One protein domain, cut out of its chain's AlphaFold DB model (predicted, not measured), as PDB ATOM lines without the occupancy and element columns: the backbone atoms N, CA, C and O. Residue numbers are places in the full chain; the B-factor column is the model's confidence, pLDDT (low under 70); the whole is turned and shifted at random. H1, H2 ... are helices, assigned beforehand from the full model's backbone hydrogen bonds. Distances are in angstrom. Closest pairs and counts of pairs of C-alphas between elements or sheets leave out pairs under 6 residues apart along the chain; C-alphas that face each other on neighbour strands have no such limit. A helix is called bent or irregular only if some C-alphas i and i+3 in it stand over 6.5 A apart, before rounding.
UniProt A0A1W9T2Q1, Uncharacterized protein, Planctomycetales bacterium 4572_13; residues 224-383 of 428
ATOM      1  N   GLN A 224      56.403  56.272   6.855       82.62
ATOM      2  CA  GLN A 224      57.458  57.041   6.193       82.62
ATOM      3  C   GLN A 224      57.497  56.730   4.691       82.62
ATOM      4  O   GLN A 224      57.196  55.612   4.271       82.62
ATOM      5  N   LEU A 225      57.899  57.694   3.854       84.75
ATOM      6  CA  LEU A 225      57.942  57.509   2.390       84.75
ATOM      7  C   LEU A 225      58.747  56.271   1.964       84.75
ATOM      8  O   LEU A 225      58.355  55.553   1.045       84.75
ATOM      9  N   TRP A 226      59.853  55.982   2.647       85.06
ATOM     10  CA  TRP A 226      60.672  54.820   2.321       85.06
ATOM     11  C   TRP A 226      59.970  53.483   2.600       85.06
ATOM     12  O   TRP A 226      60.212  52.512   1.883       85.06
ATOM     13  N   GLN A 227      59.065  53.434   3.583       86.44
ATOM     14  CA  GLN A 227      58.266  52.243   3.884       86.44
ATOM     15  C   GLN A 227      57.318  51.928   2.725       86.44
ATOM     16  O   GLN A 227      57.162  50.764   2.363       86.44
ATOM     17  N   TRP A 228      56.757  52.954   2.076       85.88
ATOM     18  CA  TRP A 228      55.943  52.791   0.867       85.88
ATOM     19  C   TRP A 228      56.749  52.246  -0.314       85.88
ATOM     20  O   TRP A 228      56.273  51.362  -1.027       85.88
ATOM     21  N   ILE A 229      57.984  52.720  -0.503       87.75
ATOM     22  CA  ILE A 229      58.873  52.187  -1.546       87.75
ATOM     23  C   ILE A 229      59.233  50.733  -1.262       87.75
ATOM     24  O   ILE A 229      59.189  49.906  -2.172       87.75
ATOM     25  N   MET A 230      59.544  50.401  -0.010       86.88
ATOM     26  CA  MET A 230      59.820  49.023   0.381       86.88
ATOM     27  C   MET A 230      58.592  48.127   0.170       86.88
ATOM     28  O   MET A 230      58.725  47.053  -0.413       86.88
ATOM     29  N   ALA A 231      57.396  48.587   0.546       86.19
ATOM     30  CA  ALA A 231      56.141  47.875   0.306       86.19
ATOM     31  C   ALA A 231      55.916  47.603  -1.190       86.19
ATOM     32  O   ALA A 231      55.605  46.476  -1.583       86.19
ATOM     33  N   LEU A 232      56.124  48.616  -2.037       89.81
ATOM     34  CA  LEU A 232      56.011  48.483  -3.487       89.81
ATOM     35  C   LEU A 232      57.073  47.530  -4.055       89.81
ATOM     36  O   LEU A 232      56.761  46.716  -4.923       89.81
ATOM     37  N   GLY A 233      58.302  47.589  -3.540       90.06
ATOM     38  CA  GLY A 233      59.391  46.684  -3.901       90.06
ATOM     39  C   GLY A 233      59.076  45.227  -3.559       90.06
ATOM     40  O   GLY A 233      59.201  44.357  -4.420       90.06
ATOM     41  N   ILE A 234      58.583  44.963  -2.345       87.56
ATOM     42  CA  ILE A 234      58.129  43.630  -1.916       87.56
ATOM     43  C   ILE A 234      57.007  43.137  -2.834       87.56
ATOM     44  O   ILE A 234      57.059  42.003  -3.307       87.56
ATOM     45  N   LEU A 235      56.022  43.987  -3.141       89.12
ATOM     46  CA  LEU A 235      54.918  43.632  -4.032       89.12
ATOM     47  C   LEU A 235      55.407  43.315  -5.456       89.12
ATOM     48  O   LEU A 235      54.936  42.357  -6.070       89.12
ATOM     49  N   ALA A 236      56.367  44.082  -5.977       91.69
ATOM     50  CA  ALA A 236      56.959  43.854  -7.293       91.69
ATOM     51  C   ALA A 236      57.730  42.525  -7.347       91.69
ATOM     52  O   ALA A 236      57.535  41.735  -8.273       91.69
ATOM     53  N   VAL A 237      58.548  42.235  -6.330       89.75
ATOM     54  CA  VAL A 237      59.270  40.957  -6.217       89.75
ATOM     55  C   VAL A 237      58.286  39.797  -6.085       89.75
ATOM     56  O   VAL A 237      58.389  38.822  -6.829       89.75
ATOM     57  N   ALA A 238      57.280  39.919  -5.216       88.81
ATOM     58  CA  ALA A 238      56.227  38.920  -5.059       88.81
ATOM     59  C   ALA A 238      55.494  38.662  -6.385       88.81
ATOM     60  O   ALA A 238      55.274  37.510  -6.760       88.81
ATOM     61  N   TYR A 239      55.182  39.714  -7.146       91.44
ATOM     62  CA  TYR A 239      54.547  39.578  -8.453       91.44
ATOM     63  C   TYR A 239      55.433  38.805  -9.434       91.44
ATOM     64  O   TYR A 239      54.939  37.901 -10.108       91.44
ATOM     65  N   CYS A 240      56.734  39.103  -9.492       90.81
ATOM     66  CA  CYS A 240      57.696  38.381 -10.329       90.81
ATOM     67  C   CYS A 240      57.795  36.896  -9.946       90.81
ATOM     68  O   CYS A 240      57.760  36.031 -10.825       90.81
ATOM     69  N   VAL A 241      57.840  36.593  -8.646       89.75
ATOM     70  CA  VAL A 241      57.884  35.217  -8.126       89.75
ATOM     71  C   VAL A 241      56.617  34.442  -8.498       89.75
ATOM     72  O   VAL A 241      56.697  33.291  -8.920       89.75
ATOM     73  N   VAL A 242      55.441  35.069  -8.414       90.00
ATOM     74  CA  VAL A 242      54.149  34.431  -8.729       90.00
ATOM     75  C   VAL A 242      53.880  34.389 -10.242       90.00
ATOM     76  O   VAL A 242      53.132  33.530 -10.728       90.00
ATOM     77  N   TYR A 243      54.499  35.274 -11.024       90.88
ATOM     78  CA  TYR A 243      54.300  35.386 -12.470       90.88
ATOM     79  C   TYR A 243      54.627  34.085 -13.210       90.88
ATOM     80  O   TYR A 243      53.807  33.584 -13.984       90.88
ATOM     81  N   ILE A 244      55.811  33.518 -12.960       89.19
ATOM     82  CA  ILE A 244      56.295  32.303 -13.630       89.19
ATOM     83  C   ILE A 244      55.368  31.098 -13.369       89.19
ATOM     84  O   ILE A 244      54.846  30.539 -14.341       89.19
ATOM     85  N   PRO A 245      55.080  30.698 -12.111       87.94
ATOM     86  CA  PRO A 245      54.248  29.528 -11.837       87.94
ATOM     87  C   PRO A 245      52.815  29.705 -12.346       87.94
ATOM     88  O   PRO A 245      52.269  28.793 -12.970       87.94
ATOM     89  N   THR A 246      52.206  30.884 -12.171       88.19
ATOM     90  CA  THR A 246      50.839  31.128 -12.668       88.19
ATOM     91  C   THR A 246      50.767  31.081 -14.195       88.19
ATOM     92  O   THR A 246      49.813  30.519 -14.742       88.19
ATOM     93  N   ARG A 247      51.791  31.577 -14.904       88.69
ATOM     94  CA  ARG A 247      51.890  31.472 -16.367       88.69
ATOM     95  C   ARG A 247      52.037  30.023 -16.830       88.69
ATOM     96  O   ARG A 247      51.360  29.632 -17.786       88.69
ATOM     97  N   ILE A 248      52.869  29.223 -16.161       87.94
ATOM     98  CA  ILE A 248      53.044  27.794 -16.469       87.94
ATOM     99  C   ILE A 248      51.718  27.050 -16.276       87.94
ATOM    100  O   ILE A 248      51.247  26.387 -17.203       87.94
ATOM    101  N   ILE A 249      51.059  27.232 -15.125       87.25
ATOM    102  CA  ILE A 249      49.772  26.592 -14.817       87.25
ATOM    103  C   ILE A 249      48.708  27.010 -15.836       87.25
ATOM    104  O   ILE A 249      48.039  26.156 -16.417       87.25
ATOM    105  N   ALA A 250      48.571  28.306 -16.122       86.75
ATOM    106  CA  ALA A 250      47.589  28.800 -17.085       86.75
ATOM    107  C   ALA A 250      47.840  28.265 -18.507       86.75
ATOM    108  O   ALA A 250      46.895  28.014 -19.259       86.75
ATOM    109  N   THR A 251      49.103  28.070 -18.889       87.06
ATOM    110  CA  THR A 251      49.474  27.478 -20.182       87.06
ATOM    111  C   THR A 251      49.140  25.987 -20.222       87.06
ATOM    112  O   THR A 251      48.514  25.526 -21.177       87.06
ATOM    113  N   LEU A 252      49.472  25.238 -19.166       86.88
ATOM    114  CA  LEU A 252      49.162  23.811 -19.044       86.88
ATOM    115  C   LEU A 252      47.650  23.554 -19.047       86.88
ATOM    116  O   LEU A 252      47.177  22.637 -19.717       86.88
ATOM    117  N   VAL A 253      46.878  24.389 -18.346       85.31
ATOM    118  CA  VAL A 253      45.415  24.308 -18.330       85.31
ATOM    119  C   VAL A 253      44.856  24.568 -19.731       85.31
ATOM    120  O   VAL A 253      44.052  23.766 -20.205       85.31
ATOM    121  N   ARG A 254      45.340  25.597 -20.447       84.56
ATOM    122  CA  ARG A 254      44.914  25.903 -21.830       84.56
ATOM    123  C   ARG A 254      45.131  24.758 -22.821       84.56
ATOM    124  O   ARG A 254      44.343  24.624 -23.756       84.56
ATOM    125  N   ARG A 255      46.120  23.882 -22.603       85.25
ATOM    126  CA  ARG A 255      46.356  22.710 -23.473       85.25
ATOM    127  C   ARG A 255      45.165  21.752 -23.549       85.25
ATOM    128  O   ARG A 255      45.066  20.993 -24.506       85.25
ATOM    129  N   ARG A 256      44.239  21.792 -22.585       78.12
ATOM    130  CA  ARG A 256      43.027  20.956 -22.576       78.12
ATOM    131  C   ARG A 256      41.985  21.363 -23.632       78.12
ATOM    132  O   ARG A 256      41.032  20.613 -23.791       78.12
ATOM    133  N   LYS A 257      42.131  22.518 -24.310       76.94
ATOM    134  CA  LYS A 257      41.252  23.016 -25.398       76.94
ATOM    135  C   LYS A 257      39.738  22.936 -25.107       76.94
ATOM    136  O   LYS A 257      38.938  22.716 -26.005       76.94
ATOM    137  N   THR A 258      39.328  23.118 -23.853       76.38
ATOM    138  CA  THR A 258      37.906  23.193 -23.452       76.38
ATOM    139  C   THR A 258      37.531  24.622 -23.068       76.38
ATOM    140  O   THR A 258      38.378  25.350 -22.543       76.38
ATOM    141  N   GLU A 259      36.266  25.017 -23.230       74.00
ATOM    142  CA  GLU A 259      35.785  26.343 -22.798       74.00
ATOM    143  C   GLU A 259      36.082  26.613 -21.307       74.00
ATOM    144  O   GLU A 259      36.575  27.684 -20.947       74.00
ATOM    145  N   LEU A 260      35.920  25.597 -20.444       72.12
ATOM    146  CA  LEU A 260      36.317  25.659 -19.026       72.12
ATOM    147  C   LEU A 260      37.796  25.979 -18.843       72.12
ATOM    148  O   LEU A 260      38.157  26.773 -17.979       72.12
ATOM    149  N   SER A 261      38.664  25.333 -19.622       77.06
ATOM    150  CA  SER A 261      40.105  25.512 -19.474       77.06
ATOM    151  C   SER A 261      40.566  26.918 -19.852       77.06
ATOM    152  O   SER A 261      41.469  27.451 -19.212       77.06
ATOM    153  N   VAL A 262      39.914  27.554 -20.829       79.44
ATOM    154  CA  VAL A 262      40.222  28.935 -21.219       79.44
ATOM    155  C   VAL A 262      39.804  29.909 -20.118       79.44
ATOM    156  O   VAL A 262      40.608  30.760 -19.730       79.44
ATOM    157  N   ASN A 263      38.602  29.742 -19.556       77.94
ATOM    158  CA  ASN A 263      38.136  30.579 -18.448       77.94
ATOM    159  C   ASN A 263      39.024  30.409 -17.211       77.94
ATOM    160  O   ASN A 263      39.546  31.397 -16.701       77.94
ATOM    161  N   ILE A 264      39.288  29.171 -16.777       78.44
ATOM    162  CA  ILE A 264      40.146  28.886 -15.615       78.44
ATOM    163  C   ILE A 264      41.553  29.462 -15.815       78.44
ATOM    164  O   ILE A 264      42.093  30.083 -14.905       78.44
ATOM    165  N   ALA A 265      42.144  29.324 -17.003       82.06
ATOM    166  CA  ALA A 265      43.461  29.890 -17.273       82.06
ATOM    167  C   ALA A 265      43.483  31.426 -17.210       82.06
ATOM    168  O   ALA A 265      44.472  31.997 -16.753       82.06
ATOM    169  N   ARG A 266      42.402  32.102 -17.633       82.19
ATOM    170  CA  ARG A 266      42.256  33.559 -17.487       82.19
ATOM    171  C   ARG A 266      42.135  33.964 -16.012       82.19
ATOM    172  O   ARG A 266      42.752  34.945 -15.612       82.19
ATOM    173  N   PHE A 267      41.420  33.183 -15.199       80.38
ATOM    174  CA  PHE A 267      41.320  33.408 -13.752       80.38
ATOM    175  C   PHE A 267      42.662  33.223 -13.028       80.38
ATOM    176  O   PHE A 267      43.036  34.057 -12.204       80.38
ATOM    177  N   VAL A 268      43.409  32.166 -13.366       81.62
ATOM    178  CA  VAL A 268      44.727  31.884 -12.772       81.62
ATOM    179  C   VAL A 268      45.743  32.970 -13.133       81.62
ATOM    180  O   VAL A 268      46.472  33.442 -12.266       81.62
ATOM    181  N   ALA A 269      45.776  33.397 -14.399       82.00
ATOM    182  CA  ALA A 269      46.728  34.403 -14.875       82.00
ATOM    183  C   ALA A 269      46.365  35.850 -14.486       82.00
ATOM    184  O   ALA A 269      47.209  36.736 -14.603       82.00
ATOM    185  N   GLY A 270      45.125  36.106 -14.062       83.81
ATOM    186  CA  GLY A 270      44.648  37.431 -13.673       83.81
ATOM    187  C   GLY A 270      44.378  37.517 -12.167       83.81
ATOM    188  O   GLY A 270      45.330  37.701 -11.408       83.81
ATOM    189  N   PRO A 271      43.115  37.387 -11.717       83.88
ATOM    190  CA  PRO A 271      42.741  37.631 -10.324       83.88
ATOM    191  C   PRO A 271      43.502  36.801  -9.283       83.88
ATOM    192  O   PRO A 271      43.933  37.343  -8.270       83.88
ATOM    193  N   LEU A 272      43.735  35.506  -9.538       83.12
ATOM    194  CA  LEU A 272      44.433  34.640  -8.579       83.12
ATOM    195  C   LEU A 272      45.899  35.053  -8.387       83.12
ATOM    196  O   LEU A 272      46.419  35.002  -7.278       83.12
ATOM    197  N   ARG A 273      46.566  35.495  -9.458       86.31
ATOM    198  CA  ARG A 273      47.941  35.999  -9.389       86.31
ATOM    199  C   ARG A 273      48.033  37.240  -8.504       86.31
ATOM    200  O   ARG A 273      48.931  37.313  -7.671       86.31
ATOM    201  N   PHE A 274      47.109  38.187  -8.666       86.81
ATOM    202  CA  PHE A 274      47.044  39.378  -7.815       86.81
ATOM    203  C   PHE A 274      46.761  39.016  -6.355       86.81
ATOM    204  O   PHE A 274      47.446  39.522  -5.473       86.81
ATOM    205  N   LEU A 275      45.831  38.086  -6.113       85.19
ATOM    206  CA  LEU A 275      45.518  37.592  -4.773       85.19
ATOM    207  C   LEU A 275      46.764  37.027  -4.073       85.19
ATOM    208  O   LEU A 275      47.096  37.452  -2.975       85.19
ATOM    209  N   ILE A 276      47.485  36.112  -4.728       84.19
ATOM    210  CA  ILE A 276      48.689  35.488  -4.154       84.19
ATOM    211  C   ILE A 276      49.801  36.523  -3.953       84.19
ATOM    212  O   ILE A 276      50.448  36.527  -2.912       84.19
ATOM    213  N   THR A 277      50.003  37.424  -4.920       86.12
ATOM    214  CA  THR A 277      50.999  38.505  -4.816       86.12
ATOM    215  C   THR A 277      50.749  39.358  -3.575       86.12
ATOM    216  O   THR A 277      51.673  39.636  -2.816       86.12
ATOM    217  N   PHE A 278      49.495  39.744  -3.348       85.31
ATOM    218  CA  PHE A 278      49.145  40.573  -2.206       85.31
ATOM    219  C   PHE A 278      49.235  39.803  -0.885       85.31
ATOM    220  O   PHE A 278      49.731  40.353   0.090       85.31
ATOM    221  N   LEU A 279      48.828  38.527  -0.843       82.06
ATOM    222  CA  LEU A 279      48.994  37.684   0.349       82.06
ATOM    223  C   LEU A 279      50.469  37.527   0.740       82.06
ATOM    224  O   LEU A 279      50.794  37.598   1.920       82.06
ATOM    225  N   ILE A 280      51.366  37.374  -0.239       83.00
ATOM    226  CA  ILE A 280      52.813  37.369   0.013       83.00
ATOM    227  C   ILE A 280      53.262  38.737   0.538       83.00
ATOM    228  O   ILE A 280      54.003  38.787   1.513       83.00
ATOM    229  N   GLY A 281      52.798  39.837  -0.061       81.69
ATOM    230  CA  GLY A 281      53.085  41.186   0.433       81.69
ATOM    231  C   GLY A 281      52.666  41.377   1.893       81.69
ATOM    232  O   GLY A 281      53.467  41.837   2.698       81.69
ATOM    233  N   LEU A 282      51.455  40.935   2.249       77.31
ATOM    234  CA  LEU A 282      50.927  40.970   3.614       77.31
ATOM    235  C   LEU A 282      51.742  40.119   4.589       77.31
ATOM    236  O   LEU A 282      52.058  40.584   5.679       77.31
ATOM    237  N   ALA A 283      52.124  38.904   4.193       77.19
ATOM    238  CA  ALA A 283      52.961  38.028   5.014       77.19
ATOM    239  C   ALA A 283      54.357  38.620   5.288       77.19
ATOM    240  O   ALA A 283      55.015  38.232   6.243       77.19
ATOM    241  N   ASN A 284      54.802  39.568   4.459       79.69
ATOM    242  CA  ASN A 284      56.102  40.225   4.555       79.69
ATOM    243  C   ASN A 284      56.007  41.667   5.086       79.69
ATOM    244  O   ASN A 284      56.974  42.421   4.995       79.69
ATOM    245  N   VAL A 285      54.867  42.068   5.661       75.12
ATOM    246  CA  VAL A 285      54.678  43.418   6.226       75.12
ATOM    247  C   VAL A 285      55.650  43.709   7.367       75.12
ATOM    248  O   VAL A 285      56.061  44.855   7.539       75.12
ATOM    249  N   GLU A 286      56.061  42.695   8.129       72.06
ATOM    250  CA  GLU A 286      57.010  42.881   9.232       72.06
ATOM    251  C   GLU A 286      58.376  43.391   8.758       72.06
ATOM    252  O   GLU A 286      58.998  44.185   9.463       72.06
ATOM    253  N   LEU A 287      58.788  43.050   7.527       71.69
ATOM    254  CA  LEU A 287      60.022  43.556   6.914       71.69
ATOM    255  C   LEU A 287      59.996  45.072   6.692       71.69
ATOM    256  O   LEU A 287      61.048  45.691   6.584       71.69
ATOM    257  N   ILE A 288      58.808  45.679   6.633       69.81
ATOM    258  CA  ILE A 288      58.624  47.123   6.434       69.81
ATOM    259  C   ILE A 288      58.801  47.883   7.761       69.81
ATOM    260  O   ILE A 288      58.822  49.115   7.784       69.81
ATOM    261  N   HIS A 289      58.967  47.166   8.881       72.56
ATOM    262  CA  HIS A 289      59.132  47.737  10.214       72.56
ATOM    263  C   HIS A 289      58.083  48.839  10.509       72.56
ATOM    264  O   HIS A 289      58.456  49.970  10.842       72.56
ATOM    265  N   PRO A 290      56.768  48.542  10.436       71.00
ATOM    266  CA  PRO A 290      55.730  49.550  10.646       71.00
ATOM    267  C   PRO A 290      55.764  50.121  12.073       71.00
ATOM    268  O   PRO A 290      56.022  49.397  13.038       71.00
ATOM    269  N   THR A 291      55.486  51.422  12.186       71.69
ATOM    270  CA  THR A 291      55.232  52.165  13.437       71.69
ATOM    271  C   THR A 291      54.099  51.509  14.234       71.69
ATOM    272  O   THR A 291      53.214  50.904  13.629       71.69
ATOM    273  N   MET A 292      54.049  51.661  15.563       68.50
ATOM    274  CA  MET A 292      52.956  51.106  16.388       68.50
ATOM    275  C   MET A 292      51.568  51.584  15.932       68.50
ATOM    276  O   MET A 292      50.659  50.769  15.776       68.50
ATOM    277  N   LYS A 293      51.438  52.873  15.587       66.88
ATOM    278  CA  LYS A 293      50.230  53.467  14.979       66.88
ATOM    279  C   LYS A 293      49.831  52.759  13.680       66.88
ATOM    280  O   LYS A 293      48.694  52.325  13.514       66.88
ATOM    281  N   ALA A 294      50.791  52.587  12.773       67.31
ATOM    282  CA  ALA A 294      50.567  51.904  11.503       67.31
ATOM    283  C   ALA A 294      50.238  50.417  11.709       67.31
ATOM    284  O   ALA A 294      49.381  49.882  11.014       67.31
ATOM    285  N   ARG A 295      50.864  49.754  12.692       70.12
ATOM    286  CA  ARG A 295      50.575  48.366  13.064       70.12
ATOM    287  C   ARG A 295      49.147  48.223  13.583       70.12
ATOM    288  O   ARG A 295      48.498  47.268  13.186       70.12
ATOM    289  N   ALA A 296      48.647  49.146  14.404       65.12
ATOM    290  CA  ALA A 296      47.263  49.127  14.883       65.12
ATOM    291  C   ALA A 296      46.253  49.281  13.730       65.12
ATOM    292  O   ALA A 296      45.320  48.491  13.609       65.12
ATOM    293  N   ILE A 297      46.498  50.216  12.805       66.00
ATOM    294  CA  ILE A 297      45.646  50.415  11.618       66.00
ATOM    295  C   ILE A 297      45.695  49.191  10.687       66.00
ATOM    296  O   ILE A 297      44.663  48.721  10.209       66.00
ATOM    297  N   MET A 298      46.887  48.636  10.452       64.50
ATOM    298  CA  MET A 298      47.085  47.436   9.627       64.50
ATOM    299  C   MET A 298      46.496  46.179  10.291       64.50
ATOM    300  O   MET A 298      45.962  45.316   9.593       64.50
ATOM    301  N   LYS A 299      46.522  46.100  11.631       61.16
ATOM    302  CA  LYS A 299      45.828  45.086  12.443       61.16
ATOM    303  C   LYS A 299      44.308  45.221  12.404       61.16
ATOM    304  O   LYS A 299      43.642  44.263  12.756       61.16
ATOM    305  N   GLY A 300      43.735  46.312  11.892       58.22
ATOM    306  CA  GLY A 300      42.301  46.372  11.573       58.22
ATOM    307  C   GLY A 300      41.868  45.373  10.486       58.22
ATOM    308  O   GLY A 300      40.711  45.387  10.066       58.22
ATOM    309  N   TYR A 301      42.794  44.541   9.975       67.88
ATOM    310  CA  TYR A 301      42.600  43.497   8.962       67.88
ATOM    311  C   TYR A 301      41.874  43.986   7.705       67.88
ATOM    312  O   TYR A 301      41.379  43.183   6.924       67.88
ATOM    313  N   THR A 302      41.829  45.296   7.471       75.31
ATOM    314  CA  THR A 302      41.009  45.925   6.430       75.31
ATOM    315  C   THR A 302      41.424  45.445   5.041       75.31
ATOM    316  O   THR A 302      40.595  45.054   4.222       75.31
ATOM    317  N   ALA A 303      42.732  45.370   4.795       76.19
ATOM    318  CA  ALA A 303      43.274  44.825   3.561       76.19
ATOM    319  C   ALA A 303      42.936  43.331   3.403       76.19
ATOM    320  O   ALA A 303      42.546  42.900   2.319       76.19
ATOM    321  N   ILE A 304      43.029  42.545   4.482       77.44
ATOM    322  CA  ILE A 304      42.744  41.102   4.472       77.44
ATOM    323  C   ILE A 304      41.255  40.836   4.234       77.44
ATOM    324  O   ILE A 304      40.926  39.979   3.414       77.44
ATOM    325  N   THR A 305      40.349  41.581   4.872       82.12
ATOM    326  CA  THR A 305      38.900  41.429   4.679       82.12
ATOM    327  C   THR A 305      38.494  41.795   3.259       82.12
ATOM    328  O   THR A 305      37.820  41.002   2.604       82.12
ATOM    329  N   ILE A 306      38.960  42.932   2.731       84.56
ATOM    330  CA  ILE A 306      38.682  43.360   1.349       84.56
ATOM    331  C   ILE A 306      39.140  42.290   0.355       84.56
ATOM    332  O   ILE A 306      38.415  41.926  -0.575       84.56
ATOM    333  N   ILE A 307      40.332  41.740   0.571       83.56
ATOM    334  CA  ILE A 307      40.920  40.737  -0.314       83.56
ATOM    335  C   ILE A 307      40.233  39.387  -0.183       83.56
ATOM    336  O   ILE A 307      39.991  38.735  -1.199       83.56
ATOM    337  N   GLY A 308      39.860  38.988   1.031       83.25
ATOM    338  CA  GLY A 308      39.065  37.793   1.285       83.25
ATOM    339  C   GLY A 308      37.700  37.876   0.602       83.25
ATOM    340  O   GLY A 308      37.303  36.945  -0.098       83.25
ATOM    341  N   VAL A 309      37.013  39.017   0.709       88.12
ATOM    342  CA  VAL A 309      35.735  39.274   0.024       88.12
ATOM    343  C   VAL A 309      35.909  39.201  -1.487       88.12
ATOM    344  O   VAL A 309      35.154  38.502  -2.168       88.12
ATOM    345  N   TRP A 310      36.930  39.870  -2.021       87.94
ATOM    346  CA  TRP A 310      37.225  39.845  -3.449       87.94
ATOM    347  C   TRP A 310      37.530  38.423  -3.947       87.94
ATOM    348  O   TRP A 310      36.968  37.986  -4.957       87.94
ATOM    349  N   ALA A 311      38.329  37.655  -3.200       84.88
ATOM    350  CA  ALA A 311      38.619  36.251  -3.475       84.88
ATOM    351  C   ALA A 311      37.350  35.381  -3.460       84.88
ATOM    352  O   ALA A 311      37.148  34.577  -4.373       84.88
ATOM    353  N   CYS A 312      36.457  35.577  -2.487       85.62
ATOM    354  CA  CYS A 312      35.172  34.883  -2.409       85.62
ATOM    355  C   CYS A 312      34.263  35.211  -3.605       85.62
ATOM    356  O   CYS A 312      33.667  34.305  -4.188       85.62
ATOM    357  N   ILE A 313      34.200  36.474  -4.042       87.88
ATOM    358  CA  ILE A 313      33.430  36.886  -5.230       87.88
ATOM    359  C   ILE A 313      33.937  36.171  -6.490       87.88
ATOM    360  O   ILE A 313      33.129  35.678  -7.289       87.88
ATOM    361  N   ILE A 314      35.262  36.086  -6.662       85.44
ATOM    362  CA  ILE A 314      35.898  35.367  -7.777       85.44
ATOM    363  C   ILE A 314      35.584  33.871  -7.697       85.44
ATOM    364  O   ILE A 314      35.190  33.269  -8.700       85.44
ATOM    365  N   LEU A 315      35.712  33.272  -6.511       83.50
ATOM    366  CA  LEU A 315      35.439  31.855  -6.278       83.50
ATOM    367  C   LEU A 315      33.991  31.489  -6.632       83.50
ATOM    368  O   LEU A 315      33.756  30.511  -7.343       83.50
ATOM    369  N   VAL A 316      33.029  32.304  -6.200       87.19
ATOM    370  CA  VAL A 316      31.602  32.144  -6.518       87.19
ATOM    371  C   VAL A 316      31.362  32.206  -8.034       87.19
ATOM    372  O   VAL A 316      30.617  31.389  -8.578       87.19
ATOM    373  N   GLY A 317      32.058  33.099  -8.746       85.50
ATOM    374  CA  GLY A 317      32.023  33.160 -10.211       85.50
ATOM    375  C   GLY A 317      32.540  31.882 -10.885       85.50
ATOM    376  O   GLY A 317      31.903  31.362 -11.804       85.50
ATOM    377  N   ILE A 318      33.651  31.325 -10.391       83.19
ATOM    378  CA  ILE A 318      34.231  30.072 -10.904       83.19
ATOM    379  C   ILE A 318      33.284  28.889 -10.663       83.19
ATOM    380  O   ILE A 318      33.069  28.072 -11.564       83.19
ATOM    381  N   LEU A 319      32.699  28.791  -9.466       82.88
ATOM    382  CA  LEU A 319      31.730  27.744  -9.131       82.88
ATOM    383  C   LEU A 319      30.513  27.798 -10.059       82.88
ATOM    384  O   LEU A 319      30.082  26.762 -10.571       82.88
ATOM    385  N   ARG A 320      30.015  29.004 -10.351       87.44
ATOM    386  CA  ARG A 320      28.925  29.208 -11.307       87.44
ATOM    387  C   ARG A 320      29.282  28.695 -12.701       87.44
ATOM    388  O   ARG A 320      28.494  27.939 -13.267       87.44
ATOM    389  N   ASP A 321      30.445  29.044 -13.245       83.69
ATOM    390  CA  ASP A 321      30.858  28.593 -14.583       83.69
ATOM    391  C   ASP A 321      30.973  27.059 -14.666       83.69
ATOM    392  O   ASP A 321      30.545  26.443 -15.646       83.69
ATOM    393  N   VAL A 322      31.474  26.416 -13.605       82.12
ATOM    394  CA  VAL A 322      31.538  24.948 -13.511       82.12
ATOM    395  C   VAL A 322      30.141  24.325 -13.471       82.12
ATOM    396  O   VAL A 322      29.894  23.333 -14.164       82.12
ATOM    397  N   CYS A 323      29.223  24.885 -12.682       84.25
ATOM    398  CA  CYS A 323      27.857  24.381 -12.581       84.25
ATOM    399  C   CYS A 323      27.076  24.559 -13.888       84.25
ATOM    400  O   CYS A 323      26.413  23.617 -14.321       84.25
ATOM    401  N   VAL A 324      27.210  25.707 -14.562       84.38
ATOM    402  CA  VAL A 324      26.580  25.971 -15.868       84.38
ATOM    403  C   VAL A 324      26.974  24.908 -16.890       84.38
ATOM    404  O   VAL A 324      26.120  24.388 -17.605       84.38
ATOM    405  N   ILE A 325      28.251  24.531 -16.934       82.25
ATOM    406  CA  ILE A 325      28.751  23.577 -17.928       82.25
ATOM    407  C   ILE A 325      28.287  22.153 -17.619       82.25
ATOM    408  O   ILE A 325      27.875  21.436 -18.530       82.25
ATOM    409  N   LYS A 326      28.241  21.765 -16.337       81.94
ATOM    410  CA  LYS A 326      27.624  20.492 -15.928       81.94
ATOM    411  C   LYS A 326      26.126  20.431 -16.246       81.94
ATOM    412  O   LYS A 326      25.640  19.361 -16.594       81.94
ATOM    413  N   MET A 327      25.392  21.538 -16.115       81.19
ATOM    414  CA  MET A 327      23.952  21.584 -16.408       81.19
ATOM    415  C   MET A 327      23.661  21.533 -17.910       81.19
ATOM    416  O   MET A 327      22.796  20.768 -18.327       81.19
ATOM    417  N   LYS A 328      24.443  22.243 -18.735       80.88
ATOM    418  CA  LYS A 328      24.348  22.140 -20.201       80.88
ATOM    419  C   LYS A 328      24.570  20.707 -20.693       80.88
ATOM    420  O   LYS A 328      23.814  20.225 -21.524       80.88
ATOM    421  N   GLN A 329      25.538  19.989 -20.117       80.06
ATOM    422  CA  GLN A 329      25.777  18.574 -20.439       80.06
ATOM    423  C   GLN A 329      24.620  17.643 -20.045       80.06
ATOM    424  O   GLN A 329      24.487  16.567 -20.615       80.06
ATOM    425  N   LYS A 330      23.785  18.042 -19.078       80.94
ATOM    426  CA  LYS A 330      22.588  17.302 -18.651       80.94
ATOM    427  C   LYS A 330      21.312  17.741 -19.388       80.94
ATOM    428  O   LYS A 330      20.229  17.317 -19.002       80.94
ATOM    429  N   GLY A 331      21.424  18.600 -20.406       77.19
ATOM    430  CA  GLY A 331      20.289  19.076 -21.203       77.19
ATOM    431  C   GLY A 331      19.392  20.106 -20.505       77.19
ATOM    432  O   GLY A 331      18.324  20.422 -21.018       77.19
ATOM    433  N   SER A 332      19.790  20.657 -19.350       76.12
ATOM    434  CA  SER A 332      18.986  21.635 -18.599       76.12
ATOM    435  C   SER A 332      19.441  23.079 -18.839       76.12
ATOM    436  O   SER A 332      19.877  23.788 -17.928       76.12
ATOM    437  N   GLU A 333      19.319  23.557 -20.080       77.62
ATOM    438  CA  GLU A 333      19.701  24.934 -20.441       77.62
ATOM    439  C   GLU A 333      18.932  25.994 -19.637       77.62
ATOM    440  O   GLU A 333      19.508  26.995 -19.205       77.62
ATOM    441  N   THR A 334      17.664  25.722 -19.324       76.75
ATOM    442  CA  THR A 334      16.812  26.587 -18.495       76.75
ATOM    443  C   THR A 334      17.381  26.783 -17.088       76.75
ATOM    444  O   THR A 334      17.360  27.892 -16.554       76.75
ATOM    445  N   ALA A 335      17.949  25.730 -16.490       76.81
ATOM    446  CA  ALA A 335      18.564  25.811 -15.165       76.81
ATOM    447  C   ALA A 335      19.862  26.635 -15.204       76.81
ATOM    448  O   ALA A 335      20.117  27.439 -14.307       76.81
ATOM    449  N   ALA A 336      20.645  26.515 -16.281       80.56
ATOM    450  CA  ALA A 336      21.885  27.267 -16.459       80.56
ATOM    451  C   ALA A 336      21.669  28.792 -16.554       80.56
ATOM    452  O   ALA A 336      22.529  29.564 -16.118       80.56
ATOM    453  N   ILE A 337      20.529  29.240 -17.088       83.25
ATOM    454  CA  ILE A 337      20.171  30.667 -17.151       83.25
ATOM    455  C   ILE A 337      19.889  31.218 -15.743       83.25
ATOM    456  O   ILE A 337      20.361  32.308 -15.406       83.25
ATOM    457  N   LEU A 338      19.208  30.442 -14.890       84.19
ATOM    458  CA  LEU A 338      18.831  30.849 -13.529       84.19
ATOM    459  C   LEU A 338      20.032  30.981 -12.574       84.19
ATOM    460  O   LEU A 338      19.966  31.703 -11.581       84.19
ATOM    461  N   LEU A 339      21.173  30.363 -12.894       84.56
ATOM    462  CA  LEU A 339      22.387  30.485 -12.080       84.56
ATOM    463  C   LEU A 339      22.951  31.913 -12.038       84.56
ATOM    464  O   LEU A 339      23.613  32.268 -11.063       84.56
ATOM    465  N   ARG A 340      22.716  32.742 -13.067       85.75
ATOM    466  CA  ARG A 340      23.210  34.135 -13.107       85.75
ATOM    467  C   ARG A 340      22.659  34.989 -11.951       85.75
ATOM    468  O   ARG A 340      23.481  35.520 -11.204       85.75
ATOM    469  N   PRO A 341      21.329  35.122 -11.768       88.00
ATOM    470  CA  PRO A 341      20.773  35.902 -10.663       88.00
ATOM    471  C   PRO A 341      21.117  35.309  -9.290       88.00
ATOM    472  O   PRO A 341      21.481  36.063  -8.395       88.00
ATOM    473  N   ILE A 342      21.120  33.979  -9.136       88.75
ATOM    474  CA  ILE A 342      21.507  33.329  -7.868       88.75
ATOM    475  C   ILE A 342      22.939  33.710  -7.468       88.75
ATOM    476  O   ILE A 342      23.193  34.086  -6.329       88.75
ATOM    477  N   THR A 343      23.874  33.674  -8.419       88.62
ATOM    478  CA  THR A 343      25.280  34.033  -8.170       88.62
ATOM    479  C   THR A 343      25.416  35.485  -7.720       88.62
ATOM    480  O   THR A 343      26.206  35.770  -6.826       88.62
ATOM    481  N   ARG A 344      24.622  36.404  -8.290       92.06
ATOM    482  CA  ARG A 344      24.598  37.808  -7.855       92.06
ATOM    483  C   ARG A 344      24.106  37.954  -6.418       92.06
ATOM    484  O   ARG A 344      24.744  38.670  -5.658       92.06
ATOM    485  N   VAL A 345      23.043  37.246  -6.034       90.81
ATOM    486  CA  VAL A 345      22.541  37.254  -4.646       90.81
ATOM    487  C   VAL A 345      23.606  36.734  -3.676       90.81
ATOM    488  O   VAL A 345      23.871  37.374  -2.664       90.81
ATOM    489  N   VAL A 346      24.282  35.630  -4.014       91.00
ATOM    490  CA  VAL A 346      25.376  35.085  -3.188       91.00
ATOM    491  C   VAL A 346      26.544  36.070  -3.084       91.00
ATOM    492  O   VAL A 346      27.084  36.255  -2.000       91.00
ATOM    493  N   GLN A 347      26.922  36.744  -4.174       91.38
ATOM    494  CA  GLN A 347      27.977  37.764  -4.142       91.38
ATOM    495  C   GLN A 347      27.607  38.959  -3.254       91.38
ATOM    496  O   GLN A 347      28.461  39.433  -2.512       91.38
ATOM    497  N   ILE A 348      26.352  39.419  -3.292       92.38
ATOM    498  CA  ILE A 348      25.864  40.484  -2.402       92.38
ATOM    499  C   ILE A 348      25.958  40.026  -0.943       92.38
ATOM    500  O   ILE A 348      26.493  40.754  -0.112       92.38
ATOM    501  N   LEU A 349      25.516  38.802  -0.642       90.94
ATOM    502  CA  LEU A 349      25.599  38.240   0.705       90.94
ATOM    503  C   LEU A 349      27.051  38.158   1.206       90.94
ATOM    504  O   LEU A 349      27.327  38.531   2.341       90.94
ATOM    505  N   VAL A 350      27.989  37.732   0.353       91.56
ATOM    506  CA  VAL A 350      29.428  37.703   0.668       91.56
ATOM    507  C   VAL A 350      29.958  39.099   1.006       91.56
ATOM    508  O   VAL A 350      30.730  39.232   1.951       91.56
ATOM    509  N   VAL A 351      29.545  40.138   0.273       92.19
ATOM    510  CA  VAL A 351      29.943  41.527   0.563       92.19
ATOM    511  C   VAL A 351      29.379  41.996   1.902       92.19
ATOM    512  O   VAL A 351      30.116  42.588   2.681       92.19
ATOM    513  N   VAL A 352      28.109  41.703   2.196       90.19
ATOM    514  CA  VAL A 352      27.474  42.062   3.477       90.19
ATOM    515  C   VAL A 352      28.189  41.393   4.652       90.19
ATOM    516  O   VAL A 352      28.526  42.062   5.624       90.19
ATOM    517  N   ILE A 353      28.488  40.095   4.547       89.31
ATOM    518  CA  ILE A 353      29.248  39.363   5.573       89.31
ATOM    519  C   ILE A 353      30.662  39.939   5.708       89.31
ATOM    520  O   ILE A 353      31.150  40.147   6.813       89.31
ATOM    521  N   GLY A 354      31.318  40.241   4.587       88.44
ATOM    522  CA  GLY A 354      32.637  40.865   4.579       88.44
ATOM    523  C   GLY A 354      32.674  42.228   5.262       88.44
ATOM    524  O   GLY A 354      33.595  42.509   6.024       88.44
ATOM    525  N   MET A 355      31.656  43.054   5.017       88.00
ATOM    526  CA  MET A 355      31.474  44.342   5.676       88.00
ATOM    527  C   MET A 355      31.281  44.159   7.184       88.00
ATOM    528  O   MET A 355      31.898  44.877   7.959       88.00
ATOM    529  N   MET A 356      30.491  43.168   7.602       87.06
ATOM    530  CA  MET A 356      30.287  42.844   9.015       87.06
ATOM    531  C   MET A 356      31.601  42.495   9.724       87.06
ATOM    532  O   MET A 356      31.919  43.095  10.745       87.06
ATOM    533  N   ILE A 357      32.386  41.578   9.143       85.19
ATOM    534  CA  ILE A 357      33.702  41.182   9.670       85.19
ATOM    535  C   ILE A 357      34.631  42.397   9.734       85.19
ATOM    536  O   ILE A 357      35.362  42.582  10.700       85.19
ATOM    537  N   TRP A 358      34.597  43.251   8.709       85.69
ATOM    538  CA  TRP A 358      35.397  44.467   8.693       85.69
ATOM    539  C   TRP A 358      35.037  45.414   9.844       85.69
ATOM    540  O   TRP A 358      35.942  45.886  10.521       85.69
ATOM    541  N   PHE A 359      33.750  45.640  10.126       84.44
ATOM    542  CA  PHE A 359      33.324  46.445  11.276       84.44
ATOM    543  C   PHE A 359      33.696  45.819  12.627       84.44
ATOM    544  O   PHE A 359      34.064  46.542  13.550       84.44
ATOM    545  N   GLU A 360      33.615  44.498  12.755       82.25
ATOM    546  CA  GLU A 360      34.021  43.798  13.978       82.25
ATOM    547  C   GLU A 360      35.522  43.985  14.245       82.25
ATOM    548  O   GLU A 360      35.914  44.328  15.357       82.25
ATOM    549  N   ASN A 361      36.350  43.909  13.197       80.00
ATOM    550  CA  ASN A 361      37.787  44.188  13.284       80.00
ATOM    551  C   ASN A 361      38.110  45.649  13.631       80.00
ATOM    552  O   ASN A 361      39.191  45.941  14.140       80.00
ATOM    553  N   LEU A 362      37.190  46.577  13.359       76.44
ATOM    554  CA  LEU A 362      37.310  47.973  13.779       76.44
ATOM    555  C   LEU A 362      36.942  48.180  15.261       76.44
ATOM    556  O   LEU A 362      37.130  49.282  15.766       76.44
ATOM    557  N   GLY A 363      36.454  47.149  15.961       75.81
ATOM    558  CA  GLY A 363      36.061  47.204  17.374       75.81
ATOM    559  C   GLY A 363      34.579  47.526  17.604       75.81
ATOM    560  O   GLY A 363      34.154  47.732  18.742       75.81
ATOM    561  N   PHE A 364      33.756  47.574  16.550       81.00
ATOM    562  CA  PHE A 364      32.311  47.754  16.710       81.00
ATOM    563  C   PHE A 364      31.644  46.451  17.164       81.00
ATOM    564  O   PHE A 364      31.954  45.364  16.682       81.00
ATOM    565  N   LYS A 365      30.662  46.556  18.068       82.06
ATOM    566  CA  LYS A 365      29.902  45.397  18.556       82.06
ATOM    567  C   LYS A 365      29.096  44.770  17.412       82.06
ATOM    568  O   LYS A 365      28.114  45.355  16.950       82.06
ATOM    569  N   ALA A 366      29.448  43.544  17.023       77.69
ATOM    570  CA  ALA A 366      28.763  42.789  15.968       77.69
ATOM    571  C   ALA A 366      27.245  42.634  16.212       77.69
ATOM    572  O   ALA A 366      26.464  42.587  15.263       77.69
ATOM    573  N   ALA A 367      26.806  42.627  17.478       83.56
ATOM    574  CA  ALA A 367      25.397  42.527  17.859       83.56
ATOM    575  C   ALA A 367      24.527  43.668  17.293       83.56
ATOM    576  O   ALA A 367      23.423  43.416  16.813       83.56
ATOM    577  N   THR A 368      25.027  44.909  17.298       87.12
ATOM    578  CA  THR A 368      24.276  46.076  16.805       87.12
ATOM    579  C   THR A 368      24.069  45.997  15.292       87.12
ATOM    580  O   THR A 368      22.978  46.260  14.787       87.12
ATOM    581  N   LEU A 369      25.103  45.564  14.566       86.56
ATOM    582  CA  LEU A 369      25.044  45.373  13.116       86.56
ATOM    583  C   LEU A 369      24.136  44.201  12.738       86.56
ATOM    584  O   LEU A 369      23.354  44.311  11.795       86.56
ATOM    585  N   LEU A 370      24.179  43.106  13.504       88.50
ATOM    586  CA  LEU A 370      23.314  41.945  13.291       88.50
ATOM    587  C   LEU A 370      21.837  42.288  13.500       88.50
ATOM    588  O   LEU A 370      20.995  41.853  12.716       88.50
ATOM    589  N   ALA A 371      21.525  43.105  14.510       90.88
ATOM    590  CA  ALA A 371      20.170  43.587  14.754       90.88
ATOM    591  C   ALA A 371      19.650  44.443  13.583       90.88
ATOM    592  O   ALA A 371      18.553  44.196  13.078       90.88
ATOM    593  N   GLY A 372      20.460  45.392  13.091       89.69
ATOM    594  CA  GLY A 372      20.116  46.212  11.924       89.69
ATOM    595  C   GLY A 372      19.927  45.386  10.647       89.69
ATOM    596  O   GLY A 372      18.943  45.566   9.925       89.69
ATOM    597  N   LEU A 373      20.818  44.421  10.398       89.81
ATOM    598  CA  LEU A 373      20.707  43.500   9.265       89.81
ATOM    599  C   LEU A 373      19.465  42.600   9.377       89.81
ATOM    600  O   LEU A 373      18.834  42.310   8.362       89.81
ATOM    601  N   GLY A 374      19.075  42.203  10.591       90.69
ATOM    602  CA  GLY A 374      17.849  41.447  10.854       90.69
ATOM    603  C   GLY A 374      16.582  42.210  10.452       90.69
ATOM    604  O   GLY A 374      15.739  41.667   9.736       90.69
ATOM    605  N   ILE A 375      16.477  43.490  10.831       94.62
ATOM    606  CA  ILE A 375      15.350  44.359  10.443       94.62
ATOM    607  C   ILE A 375      15.340  44.584   8.922       94.62
ATOM    608  O   ILE A 375      14.294  44.459   8.279       94.62
ATOM    609  N   GLY A 376      16.506  44.845   8.320       92.31
ATOM    610  CA  GLY A 376      16.636  44.971   6.865       92.31
ATOM    611  C   GLY A 376      16.242  43.688   6.120       92.31
ATOM    612  O   GLY A 376      15.543  43.742   5.108       92.31
ATOM    613  N   GLY A 377      16.623  42.522   6.648       91.94
ATOM    614  CA  GLY A 377      16.263  41.212   6.107       91.94
ATOM    615  C   GLY A 377      14.757  40.944   6.139       91.94
ATOM    616  O   GLY A 377      14.208  40.445   5.154       91.94
ATOM    617  N   LEU A 378      14.071  41.338   7.219       95.00
ATOM    618  CA  LEU A 378      12.608  41.259   7.328       95.00
ATOM    619  C   LEU A 378      11.912  42.118   6.265       95.00
ATOM    620  O   LEU A 378      10.988  41.645   5.601       95.00
ATOM    621  N   ALA A 379      12.384  43.347   6.044       94.88
ATOM    622  CA  ALA A 379      11.836  44.226   5.011       94.88
ATOM    623  C   ALA A 379      11.997  43.631   3.599       94.88
ATOM    624  O   ALA A 379      11.045  43.614   2.814       94.88
ATOM    625  N   VAL A 380      13.176  43.080   3.285       91.75
ATOM    626  CA  VAL A 380      13.429  42.403   2.002       91.75
ATOM    627  C   VAL A 380      12.540  41.166   1.839       91.75
ATOM    628  O   VAL A 380      12.001  40.944   0.753       91.75
ATOM    629  N   ALA A 381      12.337  40.382   2.902       92.06
ATOM    630  CA  ALA A 381      11.465  39.209   2.875       92.06
ATOM    631  C   ALA A 381      10.002  39.582   2.574       92.06
ATOM    632  O   ALA A 381       9.375  38.958   1.713       92.06
ATOM    633  N   LEU A 382       9.483  40.635   3.217       93.56
ATOM    634  CA  LEU A 382       8.130  41.147   2.974       93.56
ATOM    635  C   LEU A 382       7.971  41.674   1.542       93.56
ATOM    636  O   LEU A 382       6.993  41.355   0.866       93.56
ATOM    637  N   ALA A 383       8.961  42.410   1.030       93.06
ATOM    638  CA  ALA A 383       8.947  42.890  -0.350       93.06
ATOM    639  C   ALA A 383       8.979  41.737  -1.375       93.06
ATOM    640  O   ALA A 383       8.283  41.778  -2.393       93.06
TER     641      ALA A 383
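What this domain is: This is residues 224 to 383 of the 428 residues of an uncharacterized protein of Planctomycetales bacterium 4572_13 (UniProt A0A1W9T2Q1). What shape does the printed part make? It is a flat slab, roughly a single layer of long helices side by side, in which the chain zigzags through H1, the bent H2, H5 and H6, with the short H3 and H4 at the turn between H2 and H5. H7 folds back from the end of H6, and its residues 374 to 383 stick out. How large and how well filled is it? The 160 printed residues hold seven named helices, H1 to H7 in order, and no named strand, which is the class all helix; the whole is loose, with a radius of gyration of the C-alphas of 20.1 A and spans of 59 by 50 by 17 A.

Where its parts are: Where is the longest helix by residues? H1 is residues 225 to 254, 41.9 A long, from C-alpha 225 at (57.942, 57.509, 2.390); it has a kink of 32 degrees near residue 243 and is neither bent nor irregular, but only just: C-alphas 241 and 244 are 6.4 A apart. What follows it? H2, residues 259 to 283, was assigned as one helix by its hydrogen bonds but is bent, with C-alphas 269 and 272 6.7 A apart; its arms are H2a, residues 259 to 269, and H2b, residues 272 to 283. H3 is residues 285 to 288 and H4 residues 292 to 299. Where are the others? H5 is residues 302 to 329, 41.3 A; H6 is residues 333 to 361, 42.8 A, with a kink of 27 degrees near residue 341. H7, residues 366 to 383, is 25.7 A long and ends at C-alpha 383 at (8.947, 42.890, -0.350).

How they stand to each other: What touches H1? H1 and H2a are a helical hairpin at a shallow tilt of 22 degrees, the closest C-alphas being those of Ala 250 and Ala 265, 4.3 A. H2b touches H1 at a steep tilt of 37 degrees, only just past shallow, closest at Tyr 239 and Thr 277, C-alphas 5.2 A apart; H3 touches H1 at Gln 227 and Ile 288, closest C-alphas 5.7 A. What comes next outward? H5 touches H2a, closest C-alphas Leu 260 and Val 322 at 7.3 A, and H1, H2a, H2b and H5 form a bundle, a group of helices or arms linked by touching. H5 and H6 are a helical hairpin at 14 degrees, a shallow tilt, closest C-alphas Val 324 and Ala 336 at 4.9 A; H6 and H7 are another at 28 degrees, closest C-alphas Glu 360 and Ala 366 at 5.7 A. H4 touches no helix. How do the backbones run? Every O i to N i+4 pair is within hydrogen-bond range in H2a, H2b, H4, H5 and H7, with 24 of 26 in H1 and 21 of 25 in H6; H3 is too short for such a pair.

The domain as a whole: How far does it reach? The two C-alphas farthest apart, those of Gln 224 and Gly 331, are 59.8 A from each other. Is it continuous and confident? The printed part has no cut, and the six links between successive helices are tight. Mean pLDDT of the printed part is 83.3, with residue 288, residues 292 to 294 and residues 296 to 301 under 70.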